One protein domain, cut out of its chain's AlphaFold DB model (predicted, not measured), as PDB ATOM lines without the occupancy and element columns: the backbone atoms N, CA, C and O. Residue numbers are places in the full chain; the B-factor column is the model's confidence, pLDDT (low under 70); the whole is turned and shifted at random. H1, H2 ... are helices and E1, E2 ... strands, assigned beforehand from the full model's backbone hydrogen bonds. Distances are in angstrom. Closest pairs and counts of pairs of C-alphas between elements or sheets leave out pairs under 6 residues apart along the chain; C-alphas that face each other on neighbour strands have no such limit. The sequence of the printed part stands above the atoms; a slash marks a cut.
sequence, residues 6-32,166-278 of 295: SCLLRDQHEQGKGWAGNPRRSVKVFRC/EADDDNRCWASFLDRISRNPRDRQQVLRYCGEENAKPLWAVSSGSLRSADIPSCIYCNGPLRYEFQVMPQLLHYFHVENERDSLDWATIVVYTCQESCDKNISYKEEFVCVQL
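Overview. This is residues 6 to 32 and 166 to 278 of the 295 residues of the protein "MYND-type domain-containing protein" of Brachypodium distachyon (UniProt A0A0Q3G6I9). A curled, strongly twisted sheet of five strands makes the core, with H1 and H3 grazing it and H2 set off from it; the long loop of residues 195 to 225, with no named element, links the edge strand E2 to its neighbour E3. The printed part has 140 residues, in the order H1, E1, H2, E2, E3, H3, E4, E5. The sheet, E1 - E5 - E4 - E3 - E2, is antiparallel; the class is mixed, helices and strands, with 59 residues in named elements, under half. The whole is compact, with a radius of gyration of the C-alphas of 15.8 A and spans of 45 by 33 by 33 A.

Along the chain. H1, residues 6 to 15, begins with C-alpha 6 at (0.442, 41.340, -36.790) and is 14.5 A long. E1 is residues 29 to 31, 6.7 A. H2, residues 169 to 182, is 19.8 A. E2 is residues 192 to 194, 6.3 A; E3, residues 226 to 232, 17.5 A; H3, residues 234 to 240, 10.6 A. E4, residues 253 to 259, is 20.0 A, and E5, residues 270 to 277, is 22.4 A, ending with C-alpha 277 at (12.592, 34.824, -34.955).

Arrangement. E4 and E5 are a hairpin, with N 255 and O 275 at 2.8 A. E4 and E3 have N 256 and O 230 at 2.9 A. The edge strands are E1, with N 31 and O 270 at 2.8 A to E5, and E2, a hairpin with E3, with N 193 and O 231 at 2.8 A. H1 only grazes the sheet; its closest C-alphas to E5 are Gln 12 and Val 276, 6.7 A. H3 only grazes it with residues 234 to 236. H2 is not on the sheet. Every O i to N i+4 pair is within hydrogen-bond range in H1 and H2; H3 has 0 of 3, but 4 of 4 O i to N i+3 pairs.

Size, cuts and confidence. The C-alphas of Glu 166 and Asn 266 are farthest apart, 52.6 A. Residues 33 to 165 are not printed; C-alphas 32 and 166 are 45.3 A apart across the cut. The links H1 to E1, E2 to E3 and H3 to E4 are long. Mean pLDDT of the printed part is 81.6; 17 residues are under 70, among them 18 to 23.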
ATOM      1  N   SER A   6       1.016  40.869 -38.059       85.81
ATOM      2  CA  SER A   6       0.442  41.340 -36.790       85.81
ATOM      3  C   SER A   6       0.429  40.285 -35.671       85.81
ATOM      4  O   SER A   6       0.624  40.620 -34.499       85.81
ATOM      5  N   CYS A   7       0.224  39.008 -36.015       87.00
ATOM      6  CA  CYS A   7       0.276  37.904 -35.058       87.00
ATOM      7  C   CYS A   7       1.710  37.559 -34.638       87.00
ATOM      8  O   CYS A   7       1.953  37.422 -33.440       87.00
ATOM      9  N   LEU A   8       2.642  37.455 -35.594       87.69
ATOM     10  CA  LEU A   8       4.036  37.103 -35.311       87.69
ATOM     11  C   LEU A   8       4.778  38.227 -34.573       87.69
ATOM     12  O   LEU A   8       5.517  37.955 -33.634       87.69
ATOM     13  N   LEU A   9       4.533  39.496 -34.921       87.50
ATOM     14  CA  LEU A   9       5.099  40.660 -34.223       87.50
ATOM     15  C   LEU A   9       4.681  40.693 -32.751       87.50
ATOM     16  O   LEU A   9       5.494  40.950 -31.860       87.50
ATOM     17  N   ARG A  10       3.403  40.400 -32.481       86.38
ATOM     18  CA  ARG A  10       2.903  40.282 -31.109       86.38
ATOM     19  C   ARG A  10       3.575  39.123 -30.385       86.38
ATOM     20  O   ARG A  10       3.971  39.297 -29.240       86.38
ATOM     21  N   ASP A  11       3.715  37.976 -31.039       86.94
ATOM     22  CA  ASP A  11       4.382  36.814 -30.455       86.94
ATOM     23  C   ASP A  11       5.845  37.114 -30.110       86.94
ATOM     24  O   ASP A  11       6.256  36.913 -28.970       86.94
ATOM     25  N   GLN A  12       6.600  37.715 -31.036       84.56
ATOM     26  CA  GLN A  12       7.988  38.132 -30.822       84.56
ATOM     27  C   GLN A  12       8.129  39.033 -29.589       84.56
ATOM     28  O   GLN A  12       9.029  38.837 -28.772       84.56
ATOM     29  N   HIS A  13       7.210  39.984 -29.418       83.88
ATOM     30  CA  HIS A  13       7.175  40.853 -28.248       83.88
ATOM     31  C   HIS A  13       6.864  40.089 -26.947       83.88
ATOM     32  O   HIS A  13       7.482  40.353 -25.917       83.88
ATOM     33  N   GLU A  14       5.946  39.118 -26.979       83.75
ATOM     34  CA  GLU A  14       5.629  38.269 -25.824       83.75
ATOM     35  C   GLU A  14       6.758  37.276 -25.491       83.75
ATOM     36  O   GLU A  14       6.940  36.927 -24.328       83.75
ATOM     37  N   GLN A  15       7.568  36.843 -26.468       81.94
ATOM     38  CA  GLN A  15       8.778  36.041 -26.217       81.94
ATOM     39  C   GLN A  15       9.798  36.782 -25.340       81.94
ATOM     40  O   GLN A  15      10.479  36.137 -24.549       81.94
ATOM     41  N   GLY A  16       9.856  38.116 -25.413       72.56
ATOM     42  CA  GLY A  16      10.775  38.937 -24.617       72.56
ATOM     43  C   GLY A  16      10.332  39.228 -23.176       72.56
ATOM     44  O   GLY A  16      11.130  39.738 -22.394       72.56
ATOM     45  N   LYS A  17       9.083  38.926 -22.789       71.19
ATOM     46  CA  LYS A  17       8.512  39.305 -21.475       71.19
ATOM     47  C   LYS A  17       8.740  38.293 -20.345       71.19
ATOM     48  O   LYS A  17       8.255  38.500 -19.234       71.19
ATOM     49  N   GLY A  18       9.488  37.222 -20.602       63.22
ATOM     50  CA  GLY A  18       9.677  36.122 -19.657       63.22
ATOM     51  C   GLY A  18       8.462  35.185 -19.573       63.22
ATOM     52  O   GLY A  18       7.338  35.536 -19.921       63.22
ATOM     53  N   TRP A  19       8.692  33.951 -19.118       62.12
ATOM     54  CA  TRP A  19       7.734  32.833 -19.210       62.12
ATOM     55  C   TRP A  19       6.656  32.804 -18.099       62.12
ATOM     56  O   TRP A  19       5.873  31.864 -17.997       62.12
ATOM     57  N   ALA A  20       6.586  33.829 -17.244       55.75
ATOM     58  CA  ALA A  20       5.749  33.832 -16.035       55.75
ATOM     59  C   ALA A  20       4.256  34.177 -16.260       55.75
ATOM     60  O   ALA A  20       3.518  34.392 -15.300       55.75
ATOM     61  N   GLY A  21       3.783  34.221 -17.508       59.69
ATOM     62  CA  GLY A  21       2.380  34.468 -17.854       59.69
ATOM     63  C   GLY A  21       1.948  33.617 -19.044       59.69
ATOM     64  O   GLY A  21       2.801  33.094 -19.744       59.69
ATOM     65  N   ASN A  22       0.636  33.468 -19.268       59.59
ATOM     66  CA  ASN A  22       0.071  32.766 -20.430       59.59
ATOM     67  C   ASN A  22       0.310  33.614 -21.699       59.59
ATOM     68  O   ASN A  22      -0.501  34.509 -21.978       59.59
ATOM     69  N   PRO A  23       1.425  33.424 -22.432       68.06
ATOM     70  CA  PRO A  23       1.834  34.353 -23.470       68.06
ATOM     71  C   PRO A  23       0.929  34.141 -24.678       68.06
ATOM     72  O   PRO A  23       0.575  33.012 -25.030       68.06
ATOM     73  N   ARG A  24       0.552  35.225 -25.360       75.00
ATOM     74  CA  ARG A  24      -0.207  35.116 -26.612       75.00
ATOM     75  C   ARG A  24       0.720  34.649 -27.738       75.00
ATOM     76  O   ARG A  24       1.213  35.468 -28.503       75.00
ATOM     77  N   ARG A  25       0.929  33.334 -27.818       84.69
ATOM     78  CA  ARG A  25       1.683  32.664 -28.884       84.69
ATOM     79  C   ARG A  25       0.874  32.578 -30.172       84.69
ATOM     80  O   ARG A  25      -0.325  32.294 -30.146       84.69
ATOM     81  N   SER A  26       1.545  32.809 -31.292       87.81
ATOM     82  CA  SER A  26       0.988  32.692 -32.642       87.81
ATOM     83  C   SER A  26       1.325  31.348 -33.289       87.81
ATOM     84  O   SER A  26       0.536  30.837 -34.085       87.81
ATOM     85  N   VAL A  27       2.447  30.748 -32.885       88.94
ATOM     86  CA  VAL A  27       2.886  29.413 -33.292       88.94
ATOM     87  C   VAL A  27       2.760  28.457 -32.109       88.94
ATOM     88  O   VAL A  27       3.072  28.808 -30.971       88.94
ATOM     89  N   LYS A  28       2.285  27.240 -32.377       90.38
ATOM     90  CA  LYS A  28       2.211  26.153 -31.397       90.38
ATOM     91  C   LYS A  28       2.760  24.877 -31.994       90.38
ATOM     92  O   LYS A  28       2.505  24.588 -33.162       90.38
ATOM     93  N   VAL A  29       3.455  24.107 -31.171       92.31
ATOM     94  CA  VAL A  29       3.998  22.808 -31.553       92.31
ATOM     95  C   VAL A  29       3.395  21.747 -30.658       92.31
ATOM     96  O   VAL A  29       3.394  21.874 -29.436       92.31
ATOM     97  N   PHE A  30       2.896  20.692 -31.292       91.88
ATOM     98  CA  PHE A  30       2.373  19.529 -30.605       91.88
ATOM     99  C   PHE A  30       3.113  18.291 -31.075       91.88
ATOM    100  O   PHE A  30       3.188  18.018 -32.272       91.88
ATOM    101  N   ARG A  31       3.615  17.516 -30.121       90.00
ATOM    102  CA  ARG A  31       4.248  16.233 -30.368       90.00
ATOM    103  C   ARG A  31       3.276  15.102 -30.068       90.00
ATOM    104  O   ARG A  31       2.678  15.054 -28.994       90.00
ATOM    105  N   CYS A  32       3.159  14.180 -31.012       87.88
ATOM    106  CA  CYS A  32       2.470  12.905 -30.850       87.88
ATOM    107  C   CYS A  32       3.467  11.808 -31.207       87.88
ATOM    108  O   CYS A  32       3.802  11.631 -32.375       87.88
ATOM    109  N   GLU A 166      27.697  49.071 -40.872       51.59
ATOM    110  CA  GLU A 166      28.507  48.969 -39.655       51.59
ATOM    111  C   GLU A 166      28.382  47.542 -39.087       51.59
ATOM    112  O   GLU A 166      27.286  46.978 -39.001       51.59
ATOM    113  N   ALA A 167      29.522  46.930 -38.759       55.81
ATOM    114  CA  ALA A 167      29.623  45.522 -38.391       55.81
ATOM    115  C   ALA A 167      29.126  45.252 -36.956       55.81
ATOM    116  O   ALA A 167      29.919  44.930 -36.068       55.81
ATOM    117  N   ASP A 168      27.820  45.385 -36.744       71.69
ATOM    118  CA  ASP A 168      27.125  44.904 -35.548       71.69
ATOM    119  C   ASP A 168      27.000  43.363 -35.567       71.69
ATOM    120  O   ASP A 168      27.031  42.727 -36.629       71.69
ATOM    121  N   ASP A 169      26.879  42.745 -34.393       73.00
ATOM    122  CA  ASP A 169      26.803  41.292 -34.201       73.00
ATOM    123  C   ASP A 169      25.620  40.667 -34.958       73.00
ATOM    124  O   ASP A 169      25.752  39.579 -35.528       73.00
ATOM    125  N   ASP A 170      24.500  41.384 -35.054       79.12
ATOM    126  CA  ASP A 170      23.318  40.957 -35.806       79.12
ATOM    127  C   ASP A 170      23.585  40.870 -37.318       79.12
ATOM    128  O   ASP A 170      23.153  39.912 -37.959       79.12
ATOM    129  N   ASN A 171      24.385  41.779 -37.886       76.69
ATOM    130  CA  ASN A 171      24.749  41.726 -39.307       76.69
ATOM    131  C   ASN A 171      25.681  40.548 -39.608       76.69
ATOM    132  O   ASN A 171      25.539  39.891 -40.641       76.69
ATOM    133  N   ARG A 172      26.609  40.229 -38.693       80.19
ATOM    134  CA  ARG A 172      27.441  39.019 -38.806       80.19
ATOM    135  C   ARG A 172      26.607  37.743 -38.707       80.19
ATOM    136  O   ARG A 172      26.868  36.792 -39.449       80.19
ATOM    137  N   CYS A 173      25.625  37.721 -37.810       81.25
ATOM    138  CA  CYS A 173      24.700  36.603 -37.645       81.25
ATOM    139  C   CYS A 173      23.880  36.389 -38.925       81.25
ATOM    140  O   CYS A 173      23.879  35.287 -39.473       81.25
ATOM    141  N   TRP A 174      23.314  37.464 -39.480       83.06
ATOM    142  CA  TRP A 174      22.544  37.428 -40.721       83.06
ATOM    143  C   TRP A 174      23.382  36.993 -41.925       83.06
ATOM    144  O   TRP A 174      22.962  36.134 -42.697       83.06
ATOM    145  N   ALA A 175      24.606  37.511 -42.062       79.19
ATOM    146  CA  ALA A 175      25.520  37.085 -43.119       79.19
ATOM    147  C   ALA A 175      25.870  35.593 -43.001       79.19
ATOM    148  O   ALA A 175      25.860  34.878 -44.000       79.19
ATOM    149  N   SER A 176      26.123  35.103 -41.783       81.31
ATOM    150  CA  SER A 176      26.404  33.682 -41.529       81.31
ATOM    151  C   SER A 176      25.189  32.798 -41.819       81.31
ATOM    152  O   SER A 176      25.335  31.696 -42.349       81.31
ATOM    153  N   PHE A 177      23.990  33.286 -41.499       84.50
ATOM    154  CA  PHE A 177      22.716  32.642 -41.803       84.50
ATOM    155  C   PHE A 177      22.501  32.521 -43.319       84.50
ATOM    156  O   PHE A 177      22.257  31.423 -43.822       84.50
ATOM    157  N   LEU A 178      22.665  33.620 -44.062       81.75
ATOM    158  CA  LEU A 178      22.524  33.642 -45.518       81.75
ATOM    159  C   LEU A 178      23.585  32.799 -46.226       81.75
ATOM    160  O   LEU A 178      23.246  32.064 -47.153       81.75
ATOM    161  N   ASP A 179      24.842  32.877 -45.786       80.25
ATOM    162  CA  ASP A 179      25.924  32.024 -46.280       80.25
ATOM    163  C   ASP A 179      25.562  30.550 -46.090       80.25
ATOM    164  O   ASP A 179      25.601  29.771 -47.042       80.25
ATOM    165  N   ARG A 180      25.115  30.171 -44.886       78.62
ATOM    166  CA  ARG A 180      24.752  28.786 -44.572       78.62
ATOM    167  C   ARG A 180      23.643  28.254 -45.472       78.62
ATOM    168  O   ARG A 180      23.752  27.119 -45.920       78.62
ATOM    169  N   ILE A 181      22.624  29.062 -45.742       79.44
ATOM    170  CA  ILE A 181      21.495  28.710 -46.615       79.44
ATOM    171  C   ILE A 181      21.891  28.707 -48.097       79.44
ATOM    172  O   ILE A 181      21.311  27.983 -48.904       79.44
ATOM    173  N   SER A 182      22.868  29.530 -48.480       77.06
ATOM    174  CA  SER A 182      23.270  29.707 -49.880       77.06
ATOM    175  C   SER A 182      24.404  28.786 -50.320       77.06
ATOM    176  O   SER A 182      24.674  28.711 -51.519       77.06
ATOM    177  N   ARG A 183      25.067  28.095 -49.382       73.19
ATOM    178  CA  ARG A 183      26.241  27.247 -49.634       73.19
ATOM    179  C   ARG A 183      25.996  26.153 -50.662       73.19
ATOM    180  O   ARG A 183      26.838  25.932 -51.529       73.19
ATOM    181  N   ASN A 184      24.862  25.468 -50.567       68.31
ATOM    182  CA  ASN A 184      24.489  24.414 -51.498       68.31
ATOM    183  C   ASN A 184      23.197  24.816 -52.224       68.31
ATOM    184  O   ASN A 184      22.242  25.245 -51.576       68.31
ATOM    185  N   PRO A 185      23.103  24.651 -53.556       67.50
ATOM    186  CA  PRO A 185      21.844  24.824 -54.275       67.50
ATOM    187  C   PRO A 185      20.668  24.030 -53.684       67.50
ATOM    188  O   PRO A 185      19.527  24.464 -53.824       67.50
ATOM    189  N   ARG A 186      20.935  22.902 -53.006       66.00
ATOM    190  CA  ARG A 186      19.914  22.138 -52.269       66.00
ATOM    191  C   ARG A 186      19.442  22.842 -50.991       66.00
ATOM    192  O   ARG A 186      18.241  22.893 -50.747       66.00
ATOM    193  N   ASP A 187      20.351  23.468 -50.244       68.38
ATOM    194  CA  ASP A 187      20.042  24.212 -49.010       68.38
ATOM    195  C   ASP A 187      19.143  25.429 -49.294       68.38
ATOM    196  O   ASP A 187      18.315  25.818 -48.472       68.38
ATOM    197  N   ARG A 188      19.206  25.982 -50.514       70.06
ATOM    198  CA  ARG A 188      18.311  27.066 -50.959       70.06
ATOM    199  C   ARG A 188      16.837  26.665 -51.028       70.06
ATOM    200  O   ARG A 188      15.984  27.546 -50.995       70.06
ATOM    201  N   GLN A 189      16.532  25.372 -51.135       72.56
ATOM    202  CA  GLN A 189      15.161  24.842 -51.154       72.56
ATOM    203  C   GLN A 189      14.769  24.196 -49.817       72.56
ATOM    204  O   GLN A 189      13.645  23.718 -49.667       72.56
ATOM    205  N   GLN A 190      15.681  24.182 -48.844       81.44
ATOM    206  CA  GLN A 190      15.460  23.564 -47.549       81.44
ATOM    207  C   GLN A 190      14.417  24.351 -46.751       81.44
ATOM    208  O   GLN A 190      14.636  25.497 -46.370       81.44
ATOM    209  N   VAL A 191      13.281  23.711 -46.476       86.31
ATOM    210  CA  VAL A 191      12.193  24.267 -45.651       86.31
ATOM    211  C   VAL A 191      12.257  23.806 -44.194       86.31
ATOM    212  O   VAL A 191      11.677  24.445 -43.317       86.31
ATOM    213  N   LEU A 192      12.963  22.706 -43.929       88.12
ATOM    214  CA  LEU A 192      13.076  22.065 -42.623       88.12
ATOM    215  C   LEU A 192      14.521  21.609 -42.396       88.12
ATOM    216  O   LEU A 192      15.115  20.976 -43.266       88.12
ATOM    217  N   ARG A 193      15.060  21.897 -41.213       86.56
ATOM    218  CA  ARG A 193      16.349  21.400 -40.722       86.56
ATOM    219  C   ARG A 193      16.100  20.537 -39.503       86.56
ATOM    220  O   ARG A 193      15.797  21.068 -38.440       86.56
ATOM    221  N   TYR A 194      16.187  19.226 -39.661       85.81
ATOM    222  CA  TYR A 194      16.097  18.288 -38.549       85.81
ATOM    223  C   TYR A 194      17.504  17.990 -38.034       85.81
ATOM    224  O   TYR A 194      18.380  17.643 -38.820       85.81
ATOM    225  N   CYS A 195      17.739  18.139 -36.730       79.19
ATOM    226  CA  CYS A 195      19.044  17.878 -36.133       79.19
ATOM    227  C   CYS A 195      18.872  16.988 -34.901       79.19
ATOM    228  O   CYS A 195      18.567  17.466 -33.812       79.19
ATOM    229  N   GLY A 196      19.076  15.682 -35.078       70.56
ATOM    230  CA  GLY A 196      18.928  14.694 -34.006       70.56
ATOM    231  C   GLY A 196      20.118  14.588 -33.045       70.56
ATOM    232  O   GLY A 196      20.047  13.825 -32.082       70.56
ATOM    233  N   GLU A 197      21.214  15.307 -33.300       76.12
ATOM    234  CA  GLU A 197      22.445  15.215 -32.511       76.12
ATOM    235  C   GLU A 197      22.327  15.899 -31.139       76.12
ATOM    236  O   GLU A 197      21.740  16.973 -31.011       76.12
ATOM    237  N   GLU A 198      22.955  15.323 -30.108       69.81
ATOM    238  CA  GLU A 198      22.880  15.829 -28.723       69.81
ATOM    239  C   GLU A 198      23.390  17.269 -28.560       69.81
ATOM    240  O   GLU A 198      22.913  18.000 -27.695       69.81
ATOM    241  N   ASN A 199      24.332  17.691 -29.406       70.81
ATOM    242  CA  ASN A 199      24.938  19.023 -29.364       70.81
ATOM    243  C   ASN A 199      24.486  19.924 -30.520       70.81
ATOM    244  O   ASN A 199      25.123  20.948 -30.791       70.81
ATOM    245  N   ALA A 200      23.405  19.551 -31.211       78.38
ATOM    246  CA  ALA A 200      22.855  20.358 -32.283       78.38
ATOM    247  C   ALA A 200      22.446  21.743 -31.769       78.38
ATOM    248  O   ALA A 200      21.821  21.896 -30.717       78.38
ATOM    249  N   LYS A 201      22.800  22.774 -32.539       83.56
ATOM    250  CA  LYS A 201      22.442  24.160 -32.244       83.56
ATOM    251  C   LYS A 201      21.579  24.718 -33.371       83.56
ATOM    252  O   LYS A 201      21.895  24.479 -34.539       83.56
ATOM    253  N   PRO A 202      20.528  25.481 -33.040       87.50
ATOM    254  CA  PRO A 202      19.748  26.188 -34.046       87.50
ATOM    255  C   PRO A 202      20.603  27.216 -34.790       87.50
ATOM    256  O   PRO A 202      21.545  27.791 -34.234       87.50
ATOM    257  N   LEU A 203      20.250  27.460 -36.051       86.75
ATOM    258  CA  LEU A 203      20.845  28.514 -36.863       86.75
ATOM    259  C   LEU A 203      20.002  29.782 -36.715       86.75
ATOM    260  O   LEU A 203      18.916  29.882 -37.285       86.75
ATOM    261  N   TRP A 204      20.505  30.742 -35.950       87.19
ATOM    262  CA  TRP A 204      19.854  32.035 -35.763       87.19
ATOM    263  C   TRP A 204      20.240  33.019 -36.867       87.19
ATOM    264  O   TRP A 204      21.363  33.000 -37.363       87.19
ATOM    265  N   ALA A 205      19.291  33.872 -37.237       84.75
ATOM    266  CA  ALA A 205      19.447  34.973 -38.179       84.75
ATOM    267  C   ALA A 205      19.886  36.279 -37.502       84.75
ATOM    268  O   ALA A 205      20.578  37.082 -38.117       84.75
ATOM    269  N   VAL A 206      19.502  36.483 -36.239       83.19
ATOM    270  CA  VAL A 206      19.927  37.622 -35.411       83.19
ATOM    271  C   VAL A 206      20.347  37.157 -34.018       83.19
ATOM    272  O   VAL A 206      19.748  36.251 -33.433       83.19
ATOM    273  N   SER A 207      21.396  37.780 -33.484       76.69
ATOM    274  CA  SER A 207      22.006  37.426 -32.199       76.69
ATOM    275  C   SER A 207      21.186  37.933 -31.013       76.69
ATOM    276  O   SER A 207      21.027  37.221 -30.022       76.69
ATOM    277  N   SER A 208      20.587  39.120 -31.141       70.12
ATOM    278  CA  SER A 208      19.733  39.751 -30.125       70.12
ATOM    279  C   SER A 208      18.440  38.970 -29.842       70.12
ATOM    280  O   SER A 208      17.898  39.045 -28.740       70.12
ATOM    281  N   GLY A 209      17.965  38.185 -30.813       67.44
ATOM    282  CA  GLY A 209      16.795  37.311 -30.694       67.44
ATOM    283  C   GLY A 209      17.115  35.837 -30.432       67.44
ATOM    284  O   GLY A 209      16.195  35.024 -30.437       67.44
ATOM    285  N   SER A 210      18.391  35.472 -30.259       72.88
ATOM    286  CA  SER A 210      18.807  34.091 -30.002       72.88
ATOM    287  C   SER A 210      18.549  33.715 -28.546       72.88
ATOM    288  O   SER A 210      19.108  34.325 -27.633       72.88
ATOM    289  N   LEU A 211      17.800  32.635 -28.315       72.31
ATOM    290  CA  LEU A 211      17.690  32.050 -26.978       72.31
ATOM    291  C   LEU A 211      19.029  31.451 -26.549       72.31
ATOM    292  O   LEU A 211      19.642  30.667 -27.281       72.31
ATOM    293  N   ARG A 212      19.482  31.799 -25.341       69.12
ATOM    294  CA  ARG A 212      20.606  31.110 -24.704       69.12
ATOM    295  C   ARG A 212      20.081  29.873 -23.992       69.12
ATOM    296  O   ARG A 212      18.920  29.815 -23.602       69.12
ATOM    297  N   SER A 213      20.947  28.890 -23.754       67.56
ATOM    298  CA  SER A 213      20.554  27.648 -23.071       67.56
ATOM    299  C   SER A 213      19.915  27.875 -21.693       67.56
ATOM    300  O   SER A 213      19.120  27.053 -21.262       67.56
ATOM    301  N   ALA A 214      20.232  28.988 -21.022       63.25
ATOM    302  CA  ALA A 214      19.648  29.362 -19.733       63.25
ATOM    303  C   ALA A 214      18.202  29.891 -19.826       63.25
ATOM    304  O   ALA A 214      17.492  29.878 -18.825       63.25
ATOM    305  N   ASP A 215      17.772  30.338 -21.008       79.12
ATOM    306  CA  ASP A 215      16.452  30.941 -21.234       79.12
ATOM    307  C   ASP A 215      15.415  29.912 -21.719       79.12
ATOM    308  O   ASP A 215      14.228  30.220 -21.839       79.12
ATOM    309  N   ILE A 216      15.852  28.680 -22.010       85.81
ATOM    310  CA  ILE A 216      14.979  27.589 -22.444       85.81
ATOM    311  C   ILE A 216      14.241  27.040 -21.212       85.81
ATOM    312  O   ILE A 216      14.890  26.610 -20.255       85.81
ATOM    313  N   PRO A 217      12.895  27.025 -21.205       88.62
ATOM    314  CA  PRO A 217      12.140  26.509 -20.072       88.62
ATOM    315  C   PRO A 217      12.284  24.987 -19.941       88.62
ATOM    316  O   PRO A 217      12.556  24.277 -20.909       88.62
ATOM    317  N   SER A 218      12.029  24.468 -18.742       91.81
ATOM    318  CA  SER A 218      11.877  23.027 -18.531       91.81
ATOM    319  C   SER A 218      10.570  22.506 -19.136       91.81
ATOM    320  O   SER A 218       9.584  23.232 -19.280       91.81
ATOM    321  N   CYS A 219      10.531  21.207 -19.432       91.81
ATOM    322  CA  CYS A 219       9.324  20.528 -19.885       91.81
ATOM    323  C   CYS A 219       8.177  20.705 -18.881       91.81
ATOM    324  O   CYS A 219       8.289  20.304 -17.723       91.81
ATOM    325  N   ILE A 220       7.025  21.191 -19.348       90.00
ATOM    326  CA  ILE A 220       5.838  21.430 -18.511       90.00
ATOM    327  C   ILE A 220       5.224  20.152 -17.903       90.00
ATOM    328  O   ILE A 220       4.370  20.238 -17.026       90.00
ATOM    329  N   TYR A 221       5.640  18.962 -18.359       91.19
ATOM    330  CA  TYR A 221       5.068  17.674 -17.944       91.19
ATOM    331  C   TYR A 221       5.954  16.862 -16.990       91.19
ATOM    332  O   TYR A 221       5.434  16.173 -16.110       91.19
ATOM    333  N   CYS A 222       7.274  16.874 -17.189       92.00
ATOM    334  CA  CYS A 222       8.228  16.125 -16.359       92.00
ATOM    335  C   CYS A 222       9.265  17.013 -15.666       92.00
ATOM    336  O   CYS A 222      10.068  16.498 -14.896       92.00
ATOM    337  N   ASN A 223       9.257  18.320 -15.941       92.69
ATOM    338  CA  ASN A 223      10.246  19.284 -15.465       92.69
ATOM    339  C   ASN A 223      11.697  18.982 -15.896       92.69
ATOM    340  O   ASN A 223      12.636  19.561 -15.355       92.69
ATOM    341  N   GLY A 224      11.881  18.081 -16.865       92.12
ATOM    342  CA  GLY A 224      13.176  17.761 -17.459       92.12
ATOM    343  C   GLY A 224      13.623  18.791 -18.505       92.12
ATOM    344  O   GLY A 224      12.832  19.657 -18.893       92.12
ATOM    345  N   PRO A 225      14.874  18.692 -18.983       92.50
ATOM    346  CA  PRO A 225      15.406  19.589 -20.000       92.50
ATOM    347  C   PRO A 225      14.690  19.421 -21.348       92.50
ATOM    348  O   PRO A 225      14.228  18.332 -21.716       92.50
ATOM    349  N   LEU A 226      14.611  20.526 -22.088       91.12
ATOM    350  CA  LEU A 226      14.224  20.533 -23.494       91.12
ATOM    351  C   LEU A 226      15.485  20.582 -24.362       91.12
ATOM    352  O   LEU A 226      16.447  21.271 -24.025       91.12
ATOM    353  N   ARG A 227      15.464  19.879 -25.493       90.94
ATOM    354  CA  ARG A 227      16.538  19.875 -26.491       90.94
ATOM    355  C   ARG A 227      16.027  20.418 -27.816       90.94
ATOM    356  O   ARG A 227      14.847  20.273 -28.120       90.94
ATOM    357  N   TYR A 228      16.906  21.034 -28.594       91.44
ATOM    358  CA  TYR A 228      16.601  21.414 -29.972       91.44
ATOM    359  C   TYR A 228      16.357  20.147 -30.805       91.44
ATOM    360  O   TYR A 228      17.103  19.182 -30.664       91.44
ATOM    361  N   GLU A 229      15.307  20.137 -31.628       91.00
ATOM    362  CA  GLU A 229      14.982  18.988 -32.490       91.00
ATOM    363  C   GLU A 229      14.990  19.374 -33.970       91.00
ATOM    364  O   GLU A 229      15.615  18.702 -34.791       91.00
ATOM    365  N   PHE A 230      14.325  20.474 -34.327       92.50
ATOM    366  CA  PHE A 230      14.312  20.950 -35.703       92.50
ATOM    367  C   PHE A 230      14.007  22.441 -35.819       92.50
ATOM    368  O   PHE A 230      13.519  23.089 -34.890       92.50
ATOM    369  N   GLN A 231      14.275  22.970 -37.005       92.69
ATOM    370  CA  GLN A 231      14.053  24.353 -37.384       92.69
ATOM    371  C   GLN A 231      13.268  24.425 -38.699       92.69
ATOM    372  O   GLN A 231      13.578  23.710 -39.650       92.69
ATOM    373  N   VAL A 232      12.263  25.296 -38.762       92.19
ATOM    374  CA  VAL A 232      11.526  25.622 -39.991       92.19
ATOM    375  C   VAL A 232      12.107  26.893 -40.592       92.19
ATOM    376  O   VAL A 232      12.250  27.913 -39.911       92.19
ATOM    377  N   MET A 233      12.437  26.821 -41.876       90.12
ATOM    378  CA  MET A 233      13.151  27.861 -42.604       90.12
ATOM    379  C   MET A 233      12.181  28.754 -43.416       90.12
ATOM    380  O   MET A 233      11.094  28.293 -43.781       90.12
ATOM    381  N   PRO A 234      12.538  30.023 -43.710       88.75
ATOM    382  CA  PRO A 234      11.707  30.990 -44.443       88.75
ATOM    383  C   PRO A 234      11.249  30.502 -45.813       88.75
ATOM    384  O   PRO A 234      10.195  30.893 -46.291       88.75
ATOM    385  N   GLN A 235      12.010  29.610 -46.444       85.94
ATOM    386  CA  GLN A 235      11.740  29.017 -47.754       85.94
ATOM    387  C   GLN A 235      10.344  28.393 -47.826       85.94
ATOM    388  O   GLN A 235       9.751  28.336 -48.902       85.94
ATOM    389  N   LEU A 236       9.790  27.954 -46.689       86.38
ATOM    390  CA  LEU A 236       8.439  27.409 -46.627       86.38
ATOM    391  C   LEU A 236       7.367  28.441 -47.030       86.38
ATOM    392  O   LEU A 236       6.343  28.056 -47.591       86.38
ATOM    393  N   LEU A 237       7.617  29.741 -46.817       83.94
ATOM    394  CA  LEU A 237       6.723  30.840 -47.210       83.94
ATOM    395  C   LEU A 237       6.393  30.829 -48.701       83.94
ATOM    396  O   LEU A 237       5.265  31.150 -49.077       83.94
ATOM    397  N   HIS A 238       7.337  30.392 -49.540       82.06
ATOM    398  CA  HIS A 238       7.128  30.249 -50.980       82.06
ATOM    399  C   HIS A 238       5.908  29.369 -51.296       82.06
ATOM    400  O   HIS A 238       5.102  29.699 -52.162       82.06
ATOM    401  N   TYR A 239       5.723  28.283 -50.541       80.06
ATOM    402  CA  TYR A 239       4.627  27.332 -50.738       80.06
ATOM    403  C   TYR A 239       3.300  27.795 -50.127       80.06
ATOM    404  O   TYR A 239       2.238  27.265 -50.459       80.06
ATOM    405  N   PHE A 240       3.329  28.798 -49.249       76.31
ATOM    406  CA  PHE A 240       2.121  29.384 -48.670       76.31
ATOM    407  C   PHE A 240       1.456  30.416 -49.579       76.31
ATOM    408  O   PHE A 240       0.358  30.863 -49.252       76.31
ATOM    409  N   HIS A 241       2.063  30.735 -50.731       71.25
ATOM    410  CA  HIS A 241       1.539  31.707 -51.695       71.25
ATOM    411  C   HIS A 241       1.217  33.056 -51.034       71.25
ATOM    412  O   HIS A 241       0.246  33.722 -51.391       71.25
ATOM    413  N   VAL A 242       2.010  33.434 -50.026       72.38
ATOM    414  CA  VAL A 242       1.900  34.741 -49.378       72.38
ATOM    415  C   VAL A 242       2.409  35.785 -50.370       72.38
ATOM    416  O   VAL A 242       3.447  35.592 -51.005       72.38
ATOM    417  N   GLU A 243       1.666  36.875 -50.535       75.12
ATOM    418  CA  GLU A 243       2.097  37.999 -51.367       75.12
ATOM    419  C   GLU A 243       3.367  38.632 -50.783       75.12
ATOM    420  O   GLU A 243       3.626  38.510 -49.590       75.12
ATOM    421  N   ASN A 244       4.174  39.319 -51.588       73.94
ATOM    422  CA  ASN A 244       5.384  39.996 -51.102       73.94
ATOM    423  C   ASN A 244       5.087  41.465 -50.750       73.94
ATOM    424  O   ASN A 244       5.651  42.388 -51.340       73.94
ATOM    425  N   GLU A 245       4.129  41.680 -49.849       77.69
ATOM    426  CA  GLU A 245       3.778  42.999 -49.324       77.69
ATOM    427  C   GLU A 245       4.474  43.256 -47.983       77.69
ATOM    428  O   GLU A 245       4.934  42.340 -47.310       77.69
ATOM    429  N   ARG A 246       4.531  44.522 -47.552       71.31
ATOM    430  CA  ARG A 246       5.200  44.909 -46.295       71.31
ATOM    431  C   ARG A 246       4.667  44.156 -45.070       71.31
ATOM    432  O   ARG A 246       5.441  43.824 -44.181       71.31
ATOM    433  N   ASP A 247       3.356  43.934 -45.017       75.81
ATOM    434  CA  ASP A 247       2.692  43.313 -43.867       75.81
ATOM    435  C   ASP A 247       2.478  41.806 -44.044       75.81
ATOM    436  O   ASP A 247       1.850  41.168 -43.189       75.81
ATOM    437  N   SER A 248       2.991  41.242 -45.139       82.19
ATOM    438  CA  SER A 248       2.917  39.821 -45.434       82.19
ATOM    439  C   SER A 248       3.697  38.995 -44.431       82.19
ATOM    440  O   SER A 248       4.769  39.384 -43.981       82.19
ATOM    441  N   LEU A 249       3.141  37.833 -44.097       84.38
ATOM    442  CA  LEU A 249       3.755  36.851 -43.214       84.38
ATOM    443  C   LEU A 249       5.212  36.564 -43.616       84.38
ATOM    444  O   LEU A 249       5.461  36.055 -44.704       84.38
ATOM    445  N   ASP A 250       6.133  36.833 -42.698       87.38
ATOM    446  CA  ASP A 250       7.564  36.600 -42.850       87.38
ATOM    447  C   ASP A 250       8.195  36.170 -41.513       87.38
ATOM    448  O   ASP A 250       7.806  36.627 -40.434       87.38
ATOM    449  N   TRP A 251       9.173  35.272 -41.572       90.38
ATOM    450  CA  TRP A 251       9.981  34.859 -40.426       90.38
ATOM    451  C   TRP A 251      11.366  34.424 -40.899       90.38
ATOM    452  O   TRP A 251      11.499  33.778 -41.931       90.38
ATOM    453  N   ALA A 252      12.400  34.674 -40.102       89.56
ATOM    454  CA  ALA A 252      13.743  34.192 -40.406       89.56
ATOM    455  C   ALA A 252      13.963  32.748 -39.962       89.56
ATOM    456  O   ALA A 252      14.693  31.996 -40.599       89.56
ATOM    457  N   THR A 253      13.374  32.345 -38.839       91.38
ATOM    458  CA  THR A 253      13.460  30.963 -38.366       91.38
ATOM    459  C   THR A 253      12.398  30.659 -37.316       91.38
ATOM    460  O   THR A 253      12.078  31.507 -36.484       91.38
ATOM    461  N   ILE A 254      11.865  29.436 -37.337       93.06
ATOM    462  CA  ILE A 254      11.075  28.881 -36.235       93.06
ATOM    463  C   ILE A 254      11.845  27.695 -35.663       93.06
ATOM    464  O   ILE A 254      12.019  26.682 -36.334       93.06
ATOM    465  N   VAL A 255      12.293  27.812 -34.420       93.06
ATOM    466  CA  VAL A 255      13.098  26.809 -33.720       93.06
ATOM    467  C   VAL A 255      12.217  26.026 -32.756       93.06
ATOM    468  O   VAL A 255      11.530  26.615 -31.919       93.06
ATOM    469  N   VAL A 256      12.256  24.699 -32.849       93.88
ATOM    470  CA  VAL A 256      11.454  23.799 -32.019       93.88
ATOM    471  C   VAL A 256      12.338  23.046 -31.036       93.88
ATOM    472  O   VAL A 256      13.356  22.457 -31.406       93.88
ATOM    473  N   TYR A 257      11.908  23.047 -29.775       92.31
ATOM    474  CA  TYR A 257      12.531  22.306 -28.691       92.31
ATOM    475  C   TYR A 257      11.551  21.305 -28.104       92.31
ATOM    476  O   TYR A 257      10.405  21.648 -27.810       92.31
ATOM    477  N   THR A 258      12.024  20.090 -27.860       92.81
ATOM    478  CA  THR A 258      11.207  18.994 -27.348       92.81
ATOM    479  C   THR A 258      11.805  18.390 -26.089       92.81
ATOM    480  O   THR A 258      12.999  18.508 -25.808       92.81
ATOM    481  N   CYS A 259      10.963  17.748 -25.282       92.19
ATOM    482  CA  CYS A 259      11.422  17.053 -24.084       92.19
ATOM    483  C   CYS A 259      12.424  15.939 -24.428       92.19
ATOM    484  O   CYS A 259      12.069  14.970 -25.104       92.19
ATOM    485  N   GLN A 260      13.640  16.061 -23.879       91.00
ATOM    486  CA  GLN A 260      14.757  15.138 -24.102       91.00
ATOM    487  C   GLN A 260      14.401  13.691 -23.739       91.00
ATOM    488  O   GLN A 260      14.621  12.781 -24.530       91.00
ATOM    489  N   GLU A 261      13.747  13.497 -22.594       89.75
ATOM    490  CA  GLU A 261      13.318  12.175 -22.115       89.75
ATOM    491  C   GLU A 261      12.103  11.619 -22.858       89.75
ATOM    492  O   GLU A 261      11.625  10.536 -22.535       89.75
ATOM    493  N   SER A 262      11.536  12.379 -23.804       89.38
ATOM    494  CA  SER A 262      10.295  12.011 -24.488       89.38
ATOM    495  C   SER A 262       9.222  11.528 -23.515       89.38
ATOM    496  O   SER A 262       8.594  10.493 -23.718       89.38
ATOM    497  N   CYS A 263       9.064  12.267 -22.406       88.62
ATOM    498  CA  CYS A 263       8.246  11.809 -21.293       88.62
ATOM    499  C   CYS A 263       6.840  11.446 -21.778       88.62
ATOM    500  O   CYS A 263       6.268  12.165 -22.596       88.62
ATOM    501  N   ASP A 264       6.248  10.391 -21.223       81.88
ATOM    502  CA  ASP A 264       4.864  10.007 -21.488       81.88
ATOM    503  C   ASP A 264       4.008  10.255 -20.236       81.88
ATOM    504  O   ASP A 264       4.421  10.019 -19.101       81.88
ATOM    505  N   LYS A 265       2.834  10.851 -20.440       75.81
ATOM    506  CA  LYS A 265       1.850  11.159 -19.390       75.81
ATOM    507  C   LYS A 265       0.430  10.784 -19.846       75.81
ATOM    508  O   LYS A 265      -0.526  11.343 -19.320       75.81
ATOM    509  N   ASN A 266       0.292   9.873 -20.819       71.44
ATOM    510  CA  ASN A 266      -0.984   9.459 -21.422       71.44
ATOM    511  C   ASN A 266      -1.765  10.614 -22.078       71.44
ATOM    512  O   ASN A 266      -2.994  10.648 -22.045       71.44
ATOM    513  N   ILE A 267      -1.052  11.578 -22.667       72.75
ATOM    514  CA  ILE A 267      -1.645  12.685 -23.427       72.75
ATOM    515  C   ILE A 267      -1.328  12.446 -24.901       72.75
ATOM    516  O   ILE A 267      -0.160  12.300 -25.246       72.75
ATOM    517  N   SER A 268      -2.348  12.435 -25.765       77.69
ATOM    518  CA  SER A 268      -2.177  12.152 -27.198       77.69
ATOM    519  C   SER A 268      -1.311  13.186 -27.927       77.69
ATOM    520  O   SER A 268      -0.542  12.824 -28.807       77.69
ATOM    521  N   TYR A 269      -1.414  14.464 -27.549       88.25
ATOM    522  CA  TYR A 269      -0.633  15.560 -28.122       88.25
ATOM    523  C   TYR A 269      -0.028  16.403 -27.004       88.25
ATOM    524  O   TYR A 269      -0.755  17.021 -26.224       88.25
ATOM    525  N   LYS A 270       1.300  16.426 -26.923       88.62
ATOM    526  CA  LYS A 270       2.051  17.196 -25.930       88.62
ATOM    527  C   LYS A 270       2.482  18.522 -26.516       88.62
ATOM    528  O   LYS A 270       3.092  18.538 -27.578       88.62
ATOM    529  N   GLU A 271       2.157  19.615 -25.840       91.81
ATOM    530  CA  GLU A 271       2.644  20.934 -26.235       91.81
ATOM    531  C   GLU A 271       4.145  21.009 -25.929       91.81
ATOM    532  O   GLU A 271       4.569  20.794 -24.792       91.81
ATOM    533  N   GLU A 272       4.937  21.245 -26.970       93.25
ATOM    534  CA  GLU A 272       6.387  21.423 -26.883       93.25
ATOM    535  C   GLU A 272       6.733  22.909 -27.058       93.25
ATOM    536  O   GLU A 272       5.863  23.749 -27.318       93.25
ATOM    537  N   PHE A 273       8.003  23.260 -26.887       91.69
ATOM    538  CA  PHE A 273       8.421  24.655 -26.902       91.69
ATOM    539  C   PHE A 273       8.843  25.099 -28.303       91.69
ATOM    540  O   PHE A 273       9.498  24.371 -29.048       91.69
ATOM    541  N   VAL A 274       8.479  26.329 -28.653       92.38
ATOM    542  CA  VAL A 274       8.792  26.932 -29.946       92.38
ATOM    543  C   VAL A 274       9.232  28.373 -29.759       92.38
ATOM    544  O   VAL A 274       8.659  29.107 -28.951       92.38
ATOM    545  N   CYS A 275      10.248  28.762 -30.521       90.81
ATOM    546  CA  CYS A 275      10.715  30.130 -30.630       90.81
ATOM    547  C   CYS A 275      10.653  30.582 -32.086       90.81
ATOM    548  O   CYS A 275      11.166  29.907 -32.975       90.81
ATOM    549  N   VAL A 276      10.024  31.724 -32.325       90.50
ATOM    550  CA  VAL A 276       9.977  32.389 -33.625       90.50
ATOM    551  C   VAL A 276      11.005  33.512 -33.624       90.50
ATOM    552  O   VAL A 276      11.117  34.243 -32.643       90.50
ATOM    553  N   GLN A 277      11.742  33.669 -34.713       89.12
ATOM    554  CA  GLN A 277      12.592  34.824 -34.955       89.12
ATOM    555  C   GLN A 277      12.210  35.440 -36.296       89.12
ATOM    556  O   GLN A 277      12.140  34.750 -37.313       89.12
ATOM    557  N   LEU A 278      11.950  36.744 -36.280       88.56
ATOM    558  CA  LEU A 278      11.620  37.514 -37.474       88.56
ATOM    559  C   LEU A 278      12.877  37.892 -38.259       88.56
ATOM    560  O   LEU A 278      13.972  37.963 -37.699       88.56
TER     561      LEU A 278